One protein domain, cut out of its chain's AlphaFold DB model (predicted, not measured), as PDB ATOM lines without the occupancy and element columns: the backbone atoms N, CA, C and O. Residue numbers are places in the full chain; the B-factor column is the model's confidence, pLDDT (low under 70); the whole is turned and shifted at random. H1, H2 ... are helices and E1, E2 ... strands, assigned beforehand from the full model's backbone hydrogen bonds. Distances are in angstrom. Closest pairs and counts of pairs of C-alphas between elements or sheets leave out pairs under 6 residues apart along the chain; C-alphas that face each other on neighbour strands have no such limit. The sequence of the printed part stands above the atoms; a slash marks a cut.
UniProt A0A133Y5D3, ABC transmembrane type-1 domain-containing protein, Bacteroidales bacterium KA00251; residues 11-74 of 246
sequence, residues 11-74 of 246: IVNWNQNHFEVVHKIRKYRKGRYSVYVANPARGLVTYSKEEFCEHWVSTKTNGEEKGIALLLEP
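Overview. This is residues 11 to 74 of the 246 residues of the protein "ABC transmembrane type-1 domain-containing protein" of Bacteroidales bacterium KA00251 (UniProt A0A133Y5D3). A strongly twisted sheet of five strands curls round one short helix, H1, and a small hairpin of two strands, E5 and E6, extends beyond the helix's last residues. The printed part has 64 residues, with seven named strands and one named helix in the order E1 E2 E3 E4 H1 E5 E6 E7. The larger sheet has the order E4, E3, E2, E1, E7, all antiparallel, and the class is mostly strand. The whole is compact, with a radius of gyration of the C-alphas of 12.3 A and spans of 32 by 31 by 26 A.

Along the chain. In the larger sheet, E4 is residues 43 to 48, 16.6 A from first to last C-alpha, E3 is 33 to 39, 18.4 A, and E2 is 18 to 27, 25.8 A. E1, residues 11 to 14, begins at C-alpha 11 (-6.590, 38.263, -44.413), and E7, residues 69 to 71, ends at C-alpha 71 (-1.657, 35.604, -40.506). H1 is residues 49 to 56, 10.3 A; E5 is 57 to 61 and E6 is 64 to 67.

Arrangement. E1 to E4 form a meander of hairpins, each strand the antiparallel neighbour of the one before. Within hydrogen-bond range are N 45 and O 37 of E4 and E3, 2.8 A, and N 36 and O 24 of E3 and E2, 2.8 A. E2 bends by 60 degrees at residue 23, and its residues 18 to 21 pair with E1, with N 12 and O 20 at 2.8 A. E7 is an edge strand beside E1, with N 70 and O 11 at 2.8 A. H1 is on this sheet; the closest C-alphas of H1 and E1 are those of Trp 56 and Trp 14, 5.1 A. In H1 every O i to N i+4 pair is within hydrogen-bond range. In the hairpin E5 and E6, N 66 and O 59 are 2.9 A apart. E6 runs on into E7 across a break of 1 residue, at 64 degrees.

Size, cuts and confidence. The two C-alphas farthest apart are those of Gly 43 and Asn 62, 35.0 A. The printed part has no cut, and the links between its named elements are tight. Its mean pLDDT is 87.0, and no printed residue is under 70.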
ATOM      1  N   ILE A  11      -5.875  38.433 -43.145       91.44
ATOM      2  CA  ILE A  11      -6.590  38.263 -44.413       91.44
ATOM      3  C   ILE A  11      -7.421  36.991 -44.309       91.44
ATOM      4  O   ILE A  11      -6.886  35.919 -44.041       91.44
ATOM      5  N   VAL A  12      -8.731  37.101 -44.482       91.94
ATOM      6  CA  VAL A  12      -9.662  35.978 -44.373       91.94
ATOM      7  C   VAL A  12     -10.212  35.621 -45.744       91.94
ATOM      8  O   VAL A  12     -10.495  36.511 -46.547       91.94
ATOM      9  N   ASN A  13     -10.340  34.323 -46.021       91.69
ATOM     10  CA  ASN A  13     -11.066  33.860 -47.200       91.69
ATOM     11  C   ASN A  13     -12.567  34.024 -46.927       91.69
ATOM     12  O   ASN A  13     -13.075  33.493 -45.941       91.69
ATOM     13  N   TRP A  14     -13.244  34.797 -47.764       89.06
ATOM     14  CA  TRP A  14     -14.615  35.244 -47.577       89.06
ATOM     15  C   TRP A  14     -15.516  34.653 -48.654       89.06
ATOM     16  O   TRP A  14     -15.219  34.755 -49.848       89.06
ATOM     17  N   ASN A  15     -16.614  34.011 -48.242       86.31
ATOM     18  CA  ASN A  15     -17.551  33.310 -49.130       86.31
ATOM     19  C   ASN A  15     -16.868  32.351 -50.123       86.31
ATOM     20  O   ASN A  15     -17.393  32.099 -51.203       86.31
ATOM     21  N   GLN A  16     -15.677  31.850 -49.771       83.56
ATOM     22  CA  GLN A  16     -14.853  30.962 -50.599       83.56
ATOM     23  C   GLN A  16     -14.506  31.522 -51.992       83.56
ATOM     24  O   GLN A  16     -14.120  30.763 -52.878       83.56
ATOM     25  N   ASN A  17     -14.635  32.835 -52.195       83.19
ATOM     26  CA  ASN A  17     -14.508  33.458 -53.514       83.19
ATOM     27  C   ASN A  17     -13.518  34.628 -53.523       83.19
ATOM     28  O   ASN A  17     -12.821  34.853 -54.511       83.19
ATOM     29  N   HIS A  18     -13.421  35.381 -52.427       86.81
ATOM     30  CA  HIS A  18     -12.535  36.542 -52.351       86.81
ATOM     31  C   HIS A  18     -11.891  36.686 -50.976       86.81
ATOM     32  O   HIS A  18     -12.160  35.922 -50.057       86.81
ATOM     33  N   PHE A  19     -11.006  37.670 -50.836       90.75
ATOM     34  CA  PHE A  19     -10.275  37.921 -49.600       90.75
ATOM     35  C   PHE A  19     -10.689  39.255 -48.983       90.75
ATOM     36  O   PHE A  19     -10.783  40.267 -49.682       90.75
ATOM     37  N   GLU A  20     -10.891  39.265 -47.668       92.44
ATOM     38  CA  GLU A  20     -11.185  40.473 -46.893       92.44
ATOM     39  C   GLU A  20     -10.196  40.640 -45.736       92.44
ATOM     40  O   GLU A  20      -9.615  39.666 -45.256       92.44
ATOM     41  N   VAL A  21      -9.967  41.878 -45.284       93.06
ATOM     42  CA  VAL A  21      -8.969  42.158 -44.239       93.06
ATOM     43  C   VAL A  21      -9.653  42.470 -42.915       93.06
ATOM     44  O   VAL A  21     -10.241  43.535 -42.744       93.06
ATOM     45  N   VAL A  22      -9.527  41.581 -41.935       92.19
ATOM     46  CA  VAL A  22      -9.953  41.842 -40.557       92.19
ATOM     47  C   VAL A  22      -8.886  42.686 -39.878       92.19
ATOM     48  O   VAL A  22      -7.777  42.216 -39.627       92.19
ATOM     49  N   HIS A  23      -9.218  43.930 -39.549       91.12
ATOM     50  CA  HIS A  23      -8.254  44.853 -38.947       91.12
ATOM     51  C   HIS A  23      -8.526  45.120 -37.463       91.12
ATOM     52  O   HIS A  23      -7.656  45.631 -36.758       91.12
ATOM     53  N   LYS A  24      -9.726  44.798 -36.962       90.00
ATOM     54  CA  LYS A  24     -10.088  45.010 -35.556       90.00
ATOM     55  C   LYS A  24     -11.208  44.074 -35.125       90.00
ATOM     56  O   LYS A  24     -12.164  43.861 -35.860       90.00
ATOM     57  N   ILE A  25     -11.131  43.573 -33.897       89.62
ATOM     58  CA  ILE A  25     -12.206  42.808 -33.255       89.62
ATOM     59  C   ILE A  25     -12.489  43.474 -31.910       89.62
ATOM     60  O   ILE A  25     -11.576  43.668 -31.109       89.62
ATOM     61  N   ARG A  26     -13.741  43.870 -31.659       86.75
ATOM     62  CA  ARG A  26     -14.170  44.421 -30.363       86.75
ATOM     63  C   ARG A  26     -15.104  43.454 -29.659       86.75
ATOM     64  O   ARG A  26     -16.077  42.987 -30.243       86.75
ATOM     65  N   LYS A  27     -14.828  43.212 -28.380       85.44
ATOM     66  CA  LYS A  27     -15.702  42.472 -27.468       85.44
ATOM     67  C   LYS A  27     -16.552  43.459 -26.667       85.44
ATOM     68  O   LYS A  27     -16.020  44.417 -26.112       85.44
ATOM     69  N   TYR A  28     -17.852  43.209 -26.588       81.94
ATOM     70  CA  TYR A  28     -18.811  44.003 -25.819       81.94
ATOM     71  C   TYR A  28     -19.294  43.246 -24.572       81.94
ATOM     72  O   TYR A  28     -19.094  42.036 -24.423       81.94
ATOM     73  N   ARG A  29     -19.961  43.967 -23.658       75.88
ATOM     74  CA  ARG A  29     -20.662  43.368 -22.507       75.88
ATOM     75  C   ARG A  29     -21.725  42.370 -22.999       75.88
ATOM     76  O   ARG A  29     -22.331  42.585 -24.044       75.88
ATOM     77  N   LYS A  30     -21.946  41.291 -22.236       75.06
ATOM     78  CA  LYS A  30     -22.788  40.121 -22.591       75.06
ATOM     79  C   LYS A  30     -22.235  39.200 -23.697       75.06
ATOM     80  O   LYS A  30     -23.001  38.491 -24.334       75.06
ATOM     81  N   GLY A  31     -20.921  39.191 -23.937       71.75
ATOM     82  CA  GLY A  31     -20.293  38.194 -24.819       71.75
ATOM     83  C   GLY A  31     -20.514  38.411 -26.322       71.75
ATOM     84  O   GLY A  31     -20.177  37.532 -27.111       71.75
ATOM     85  N   ARG A  32     -21.034  39.577 -26.727       82.75
ATOM     86  CA  ARG A  32     -21.159  39.966 -28.140       82.75
ATOM     87  C   ARG A  32     -19.816  40.425 -28.698       82.75
ATOM     88  O   ARG A  32     -19.042  41.084 -28.001       82.75
ATOM     89  N   TYR A  33     -19.571  40.131 -29.969       86.06
ATOM     90  CA  TYR A  33     -18.384  40.577 -30.694       86.06
ATOM     91  C   TYR A  33     -18.796  41.362 -31.937       86.06
ATOM     92  O   TYR A  33     -19.787  41.024 -32.581       86.06
ATOM     93  N   SER A  34     -18.015  42.386 -32.278       90.12
ATOM     94  CA  SER A  34     -18.063  43.020 -33.597       90.12
ATOM     95  C   SER A  34     -16.714  42.888 -34.279       90.12
ATOM     96  O   SER A  34     -15.671  43.177 -33.679       90.12
ATOM     97  N   VAL A  35     -16.754  42.467 -35.535       91.19
ATOM     98  CA  VAL A  35     -15.587  42.257 -36.383       91.19
ATOM     99  C   VAL A  35     -15.554  43.365 -37.425       91.19
ATOM    100  O   VAL A  35     -16.509  43.544 -38.173       91.19
ATOM    101  N   TYR A  36     -14.472  44.134 -37.450       92.19
ATOM    102  CA  TYR A  36     -14.271  45.216 -38.407       92.19
ATOM    103  C   TYR A  36     -13.410  44.708 -39.555       92.19
ATOM    104  O   TYR A  36     -12.284  44.233 -39.349       92.19
ATOM    105  N   VAL A  37     -13.957  44.828 -40.756       92.44
ATOM    106  CA  VAL A  37     -13.412  44.252 -41.973       92.44
ATOM    107  C   VAL A  37     -13.254  45.345 -43.022       92.44
ATOM    108  O   VAL A  37     -14.161  46.135 -43.264       92.44
ATOM    109  N   ALA A  38     -12.082  45.408 -43.643       92.19
ATOM    110  CA  ALA A  38     -11.844  46.221 -44.821       92.19
ATOM    111  C   ALA A  38     -12.114  45.364 -46.064       92.19
ATOM    112  O   ALA A  38     -11.322  44.487 -46.420       92.19
ATOM    113  N   ASN A  39     -13.252  45.624 -46.704       87.94
ATOM    114  CA  ASN A  39     -13.667  45.010 -47.956       87.94
ATOM    115  C   ASN A  39     -13.160  45.874 -49.136       87.94
ATOM    116  O   ASN A  39     -13.484  47.063 -49.200       87.94
ATOM    117  N   PRO A  40     -12.403  45.314 -50.098       83.06
ATOM    118  CA  PRO A  40     -11.860  46.078 -51.228       83.06
ATOM    119  C   PRO A  40     -12.904  46.774 -52.119       83.06
ATOM    120  O   PRO A  40     -12.590  47.785 -52.739       83.06
ATOM    121  N   ALA A  41     -14.131  46.249 -52.190       80.31
ATOM    122  CA  ALA A  41     -15.216  46.784 -53.014       80.31
ATOM    123  C   ALA A  41     -16.169  47.710 -52.240       80.31
ATOM    124  O   ALA A  41     -16.691  48.666 -52.808       80.31
ATOM    125  N   ARG A  42     -16.418  47.428 -50.953       82.25
ATOM    126  CA  ARG A  42     -17.402  48.149 -50.116       82.25
ATOM    127  C   ARG A  42     -16.779  49.110 -49.099       82.25
ATOM    128  O   ARG A  42     -17.503  49.871 -48.466       82.25
ATOM    129  N   GLY A  43     -15.459  49.099 -48.941       87.69
ATOM    130  CA  GLY A  43     -14.765  49.888 -47.927       87.69
ATOM    131  C   GLY A  43     -14.819  49.235 -46.543       87.69
ATOM    132  O   GLY A  43     -14.697  48.021 -46.411       87.69
ATOM    133  N   LEU A  44     -14.946  50.044 -45.491       91.81
ATOM    134  CA  LEU A  44     -14.923  49.568 -44.105       91.81
ATOM    135  C   LEU A  44     -16.316  49.092 -43.675       91.81
ATOM    136  O   LEU A  44     -17.252  49.886 -43.608       91.81
ATOM    137  N   VAL A  45     -16.432  47.808 -43.346       92.62
ATOM    138  CA  VAL A  45     -17.679  47.148 -42.944       92.62
ATOM    139  C   VAL A  45     -17.518  46.557 -41.544       92.62
ATOM    140  O   VAL A  45     -16.417  46.207 -41.115       92.62
ATOM    141  N   THR A  46     -18.611  46.488 -40.788       92.81
ATOM    142  CA  THR A  46     -18.631  45.869 -39.458       92.81
ATOM    143  C   THR A  46     -19.658  44.752 -39.439       92.81
ATOM    144  O   THR A  46     -20.817  44.996 -39.754       92.81
ATOM    145  N   TYR A  47     -19.228  43.566 -39.025       91.00
ATOM    146  CA  TYR A  47     -20.053  42.369 -38.935       91.00
ATOM    147  C   TYR A  47     -20.284  41.970 -37.478       91.00
ATOM    148  O   TYR A  47     -19.417  42.167 -36.610       91.00
ATOM    149  N   SER A  48     -21.452  41.389 -37.204       91.56
ATOM    150  CA  SER A  48     -21.664  40.619 -35.973       91.56
ATOM    151  C   SER A  48     -20.836  39.328 -36.002       91.56
ATOM    152  O   SER A  48     -20.288  38.949 -37.038       91.56
ATOM    153  N   LYS A  49     -20.701  38.643 -34.861       87.94
ATOM    154  CA  LYS A  49     -19.967  37.370 -34.814       87.94
ATOM    155  C   LYS A  49     -20.635  36.323 -35.700       87.94
ATOM    156  O   LYS A  49     -19.948  35.601 -36.410       87.94
ATOM    157  N   GLU A  50     -21.955  36.244 -35.608       88.62
ATOM    158  CA  GLU A  50     -22.781  35.258 -36.288       88.62
ATOM    159  C   GLU A  50     -22.687  35.450 -37.806       88.62
ATOM    160  O   GLU A  50     -22.308  34.528 -38.519       88.62
ATOM    161  N   GLU A  51     -22.893  36.684 -38.266       90.19
ATOM    162  CA  GLU A  51     -22.796  37.073 -39.679       90.19
ATOM    163  C   GLU A  51     -21.375  36.890 -40.236       90.19
ATOM    164  O   GLU A  51     -21.182  36.415 -41.350       90.19
ATOM    165  N   PHE A  52     -20.348  37.207 -39.441       90.31
ATOM    166  CA  PHE A  52     -18.966  36.955 -39.840       90.31
ATOM    167  C   PHE A  52     -18.693  35.455 -40.018       90.31
ATOM    168  O   PHE A  52     -18.046  35.054 -40.983       90.31
ATOM    169  N   CYS A  53     -19.167  34.621 -39.088       88.88
ATOM    170  CA  CYS A  53     -18.990  33.173 -39.155       88.88
ATOM    171  C   CYS A  53     -19.723  32.563 -40.354       88.88
ATOM    172  O   CYS A  53     -19.151  31.699 -41.008       88.88
ATOM    173  N   GLU A  54     -20.921  33.043 -40.685       89.88
ATOM    174  CA  GLU A  54     -21.681  32.583 -41.854       89.88
ATOM    175  C   GLU A  54     -20.884  32.719 -43.161       89.88
ATOM    176  O   GLU A  54     -20.891  31.813 -43.992       89.88
ATOM    177  N   HIS A  55     -20.134  33.812 -43.315       88.94
ATOM    178  CA  HIS A  55     -19.346  34.077 -44.520       88.94
ATOM    179  C   HIS A  55     -17.916  33.519 -44.491       88.94
ATOM    180  O   HIS A  55     -17.337  33.230 -45.541       88.94
ATOM    181  N   TRP A  56     -17.307  33.412 -43.309       90.19
ATOM    182  CA  TRP A  56     -15.912  32.984 -43.159       90.19
ATOM    183  C   TRP A  56     -15.743  31.464 -43.051       90.19
ATOM    184  O   TRP A  56     -14.712  30.919 -43.455       90.19
ATOM    185  N   VAL A  57     -16.721  30.762 -42.473       87.94
ATOM    186  CA  VAL A  57     -16.631  29.314 -42.257       87.94
ATOM    187  C   VAL A  57     -16.667  28.596 -43.604       87.94
ATOM    188  O   VAL A  57     -17.603  28.732 -44.385       87.94
ATOM    189  N   SER A  58     -15.631  27.804 -43.875       83.69
ATOM    190  CA  SER A  58     -15.481  27.077 -45.136       83.69
ATOM    191  C   SER A  58     -15.633  25.567 -44.977       83.69
ATOM    192  O   SER A  58     -15.976  24.885 -45.937       83.69
ATOM    193  N   THR A  59     -15.369  25.018 -43.790       85.25
ATOM    194  CA  THR A  59     -15.489  23.578 -43.544       85.25
ATOM    195  C   THR A  59     -15.874  23.274 -42.098       85.25
ATOM    196  O   THR A  59     -15.702  24.106 -41.205       85.25
ATOM    197  N   LYS A  60     -16.374  22.060 -41.860       84.06
ATOM    198  CA  LYS A  60     -16.608  21.518 -40.518       84.06
ATOM    199  C   LYS A  60     -15.748  20.274 -40.344       84.06
ATOM    200  O   LYS A  60     -15.901  19.310 -41.087       84.06
ATOM    201  N   THR A  61     -14.846  20.281 -39.368       78.44
ATOM    202  CA  THR A  61     -13.982  19.130 -39.057       78.44
ATOM    203  C   THR A  61     -14.154  18.779 -37.590       78.44
ATOM    204  O   THR A  61     -13.983  19.645 -36.737       78.44
ATOM    205  N   ASN A  62     -14.489  17.521 -37.292       77.00
ATOM    206  CA  ASN A  62     -14.758  17.035 -35.930       77.00
ATOM    207  C   ASN A  62     -15.838  17.850 -35.188       77.00
ATOM    208  O   ASN A  62     -15.730  18.090 -33.992       77.00
ATOM    209  N   GLY A  63     -16.868  18.315 -35.907       78.62
ATOM    210  CA  GLY A  63     -17.954  19.128 -35.344       78.62
ATOM    211  C   GLY A  63     -17.620  20.611 -35.139       78.62
ATOM    212  O   GLY A  63     -18.519  21.389 -34.831       78.62
ATOM    213  N   GLU A  64     -16.373  21.032 -35.368       82.94
ATOM    214  CA  GLU A  64     -15.961  22.432 -35.258       82.94
ATOM    215  C   GLU A  64     -16.001  23.152 -36.609       82.94
ATOM    216  O   GLU A  64     -15.473  22.666 -37.612       82.94
ATOM    217  N   GLU A  65     -16.582  24.349 -36.608       85.56
ATOM    218  CA  GLU A  65     -16.594  25.270 -37.745       85.56
ATOM    219  C   GLU A  65     -15.229  25.933 -37.937       85.56
ATOM    220  O   GLU A  65     -14.709  26.602 -37.040       85.56
ATOM    221  N   LYS A  66     -14.644  25.747 -39.123       86.06
ATOM    222  CA  LYS A  66     -13.311  26.239 -39.474       86.06
ATOM    223  C   LYS A  66     -13.359  27.042 -40.770       86.06
ATOM    224  O   LYS A  66     -14.073  26.701 -41.712       86.06
ATOM    225  N   GLY A  67     -12.573  28.111 -40.803       87.44
ATOM    226  CA  GLY A  67     -12.360  28.962 -41.967       87.44
ATOM    227  C   GLY A  67     -10.871  29.166 -42.215       87.44
ATOM    228  O   GLY A  67     -10.033  28.854 -41.364       87.44
ATOM    229  N   ILE A  68     -10.535  29.702 -43.385       89.19
ATOM    230  CA  ILE A  68      -9.146  29.971 -43.767       89.19
ATOM    231  C   ILE A  68      -8.811  31.419 -43.405       89.19
ATOM    232  O   ILE A  68      -9.520  32.355 -43.784       89.19
ATOM    233  N   ALA A  69      -7.721  31.607 -42.665       89.88
ATOM    234  CA  ALA A  69      -7.168  32.916 -42.350       89.88
ATOM    235  C   ALA A  69      -5.652  32.896 -42.557       89.88
ATOM    236  O   ALA A  69      -4.971  31.978 -42.107       89.88
ATOM    237  N   LEU A  70      -5.139  33.921 -43.228       89.38
ATOM    238  CA  LEU A  70      -3.719  34.186 -43.378       89.38
ATOM    239  C   LEU A  70      -3.291  35.191 -42.307       89.38
ATOM    240  O   LEU A  70      -3.841  36.295 -42.207       89.38
ATOM    241  N   LEU A  71      -2.301  34.784 -41.519       89.44
ATOM    242  CA  LEU A  71      -1.657  35.604 -40.506       89.44
ATOM    243  C   LEU A  71      -0.321  36.093 -41.049       89.44
ATOM    244  O   LEU A  71       0.405  35.342 -41.699       89.44
ATOM    245  N   LEU A  72      -0.030  37.364 -40.806       83.50
ATOM    246  CA  LEU A  72       1.161  38.032 -41.303       83.50
ATOM    247  C   LEU A  72       1.830  38.723 -40.122       83.50
ATOM    248  O   LEU A  72       1.204  39.551 -39.463       83.50
ATOM    249  N   GLU A  73       3.096  38.403 -39.888       85.19
ATOM    250  CA  GLU A  73       3.922  39.083 -38.897       85.19
ATOM    251  C   GLU A  73       5.159  39.654 -39.590       85.19
ATOM    252  O   GLU A  73       5.807  38.950 -40.371       85.19
ATOM    253  N   PRO A  74       5.469  40.945 -39.379       84.50
ATOM    254  CA  PRO A  74       6.620  41.560 -40.014       84.50
ATOM    255  C   PRO A  74       7.906  40.965 -39.433       84.50
ATOM    256  O   PRO A  74       8.104  40.951 -38.221       84.50
TER     257      PRO A  74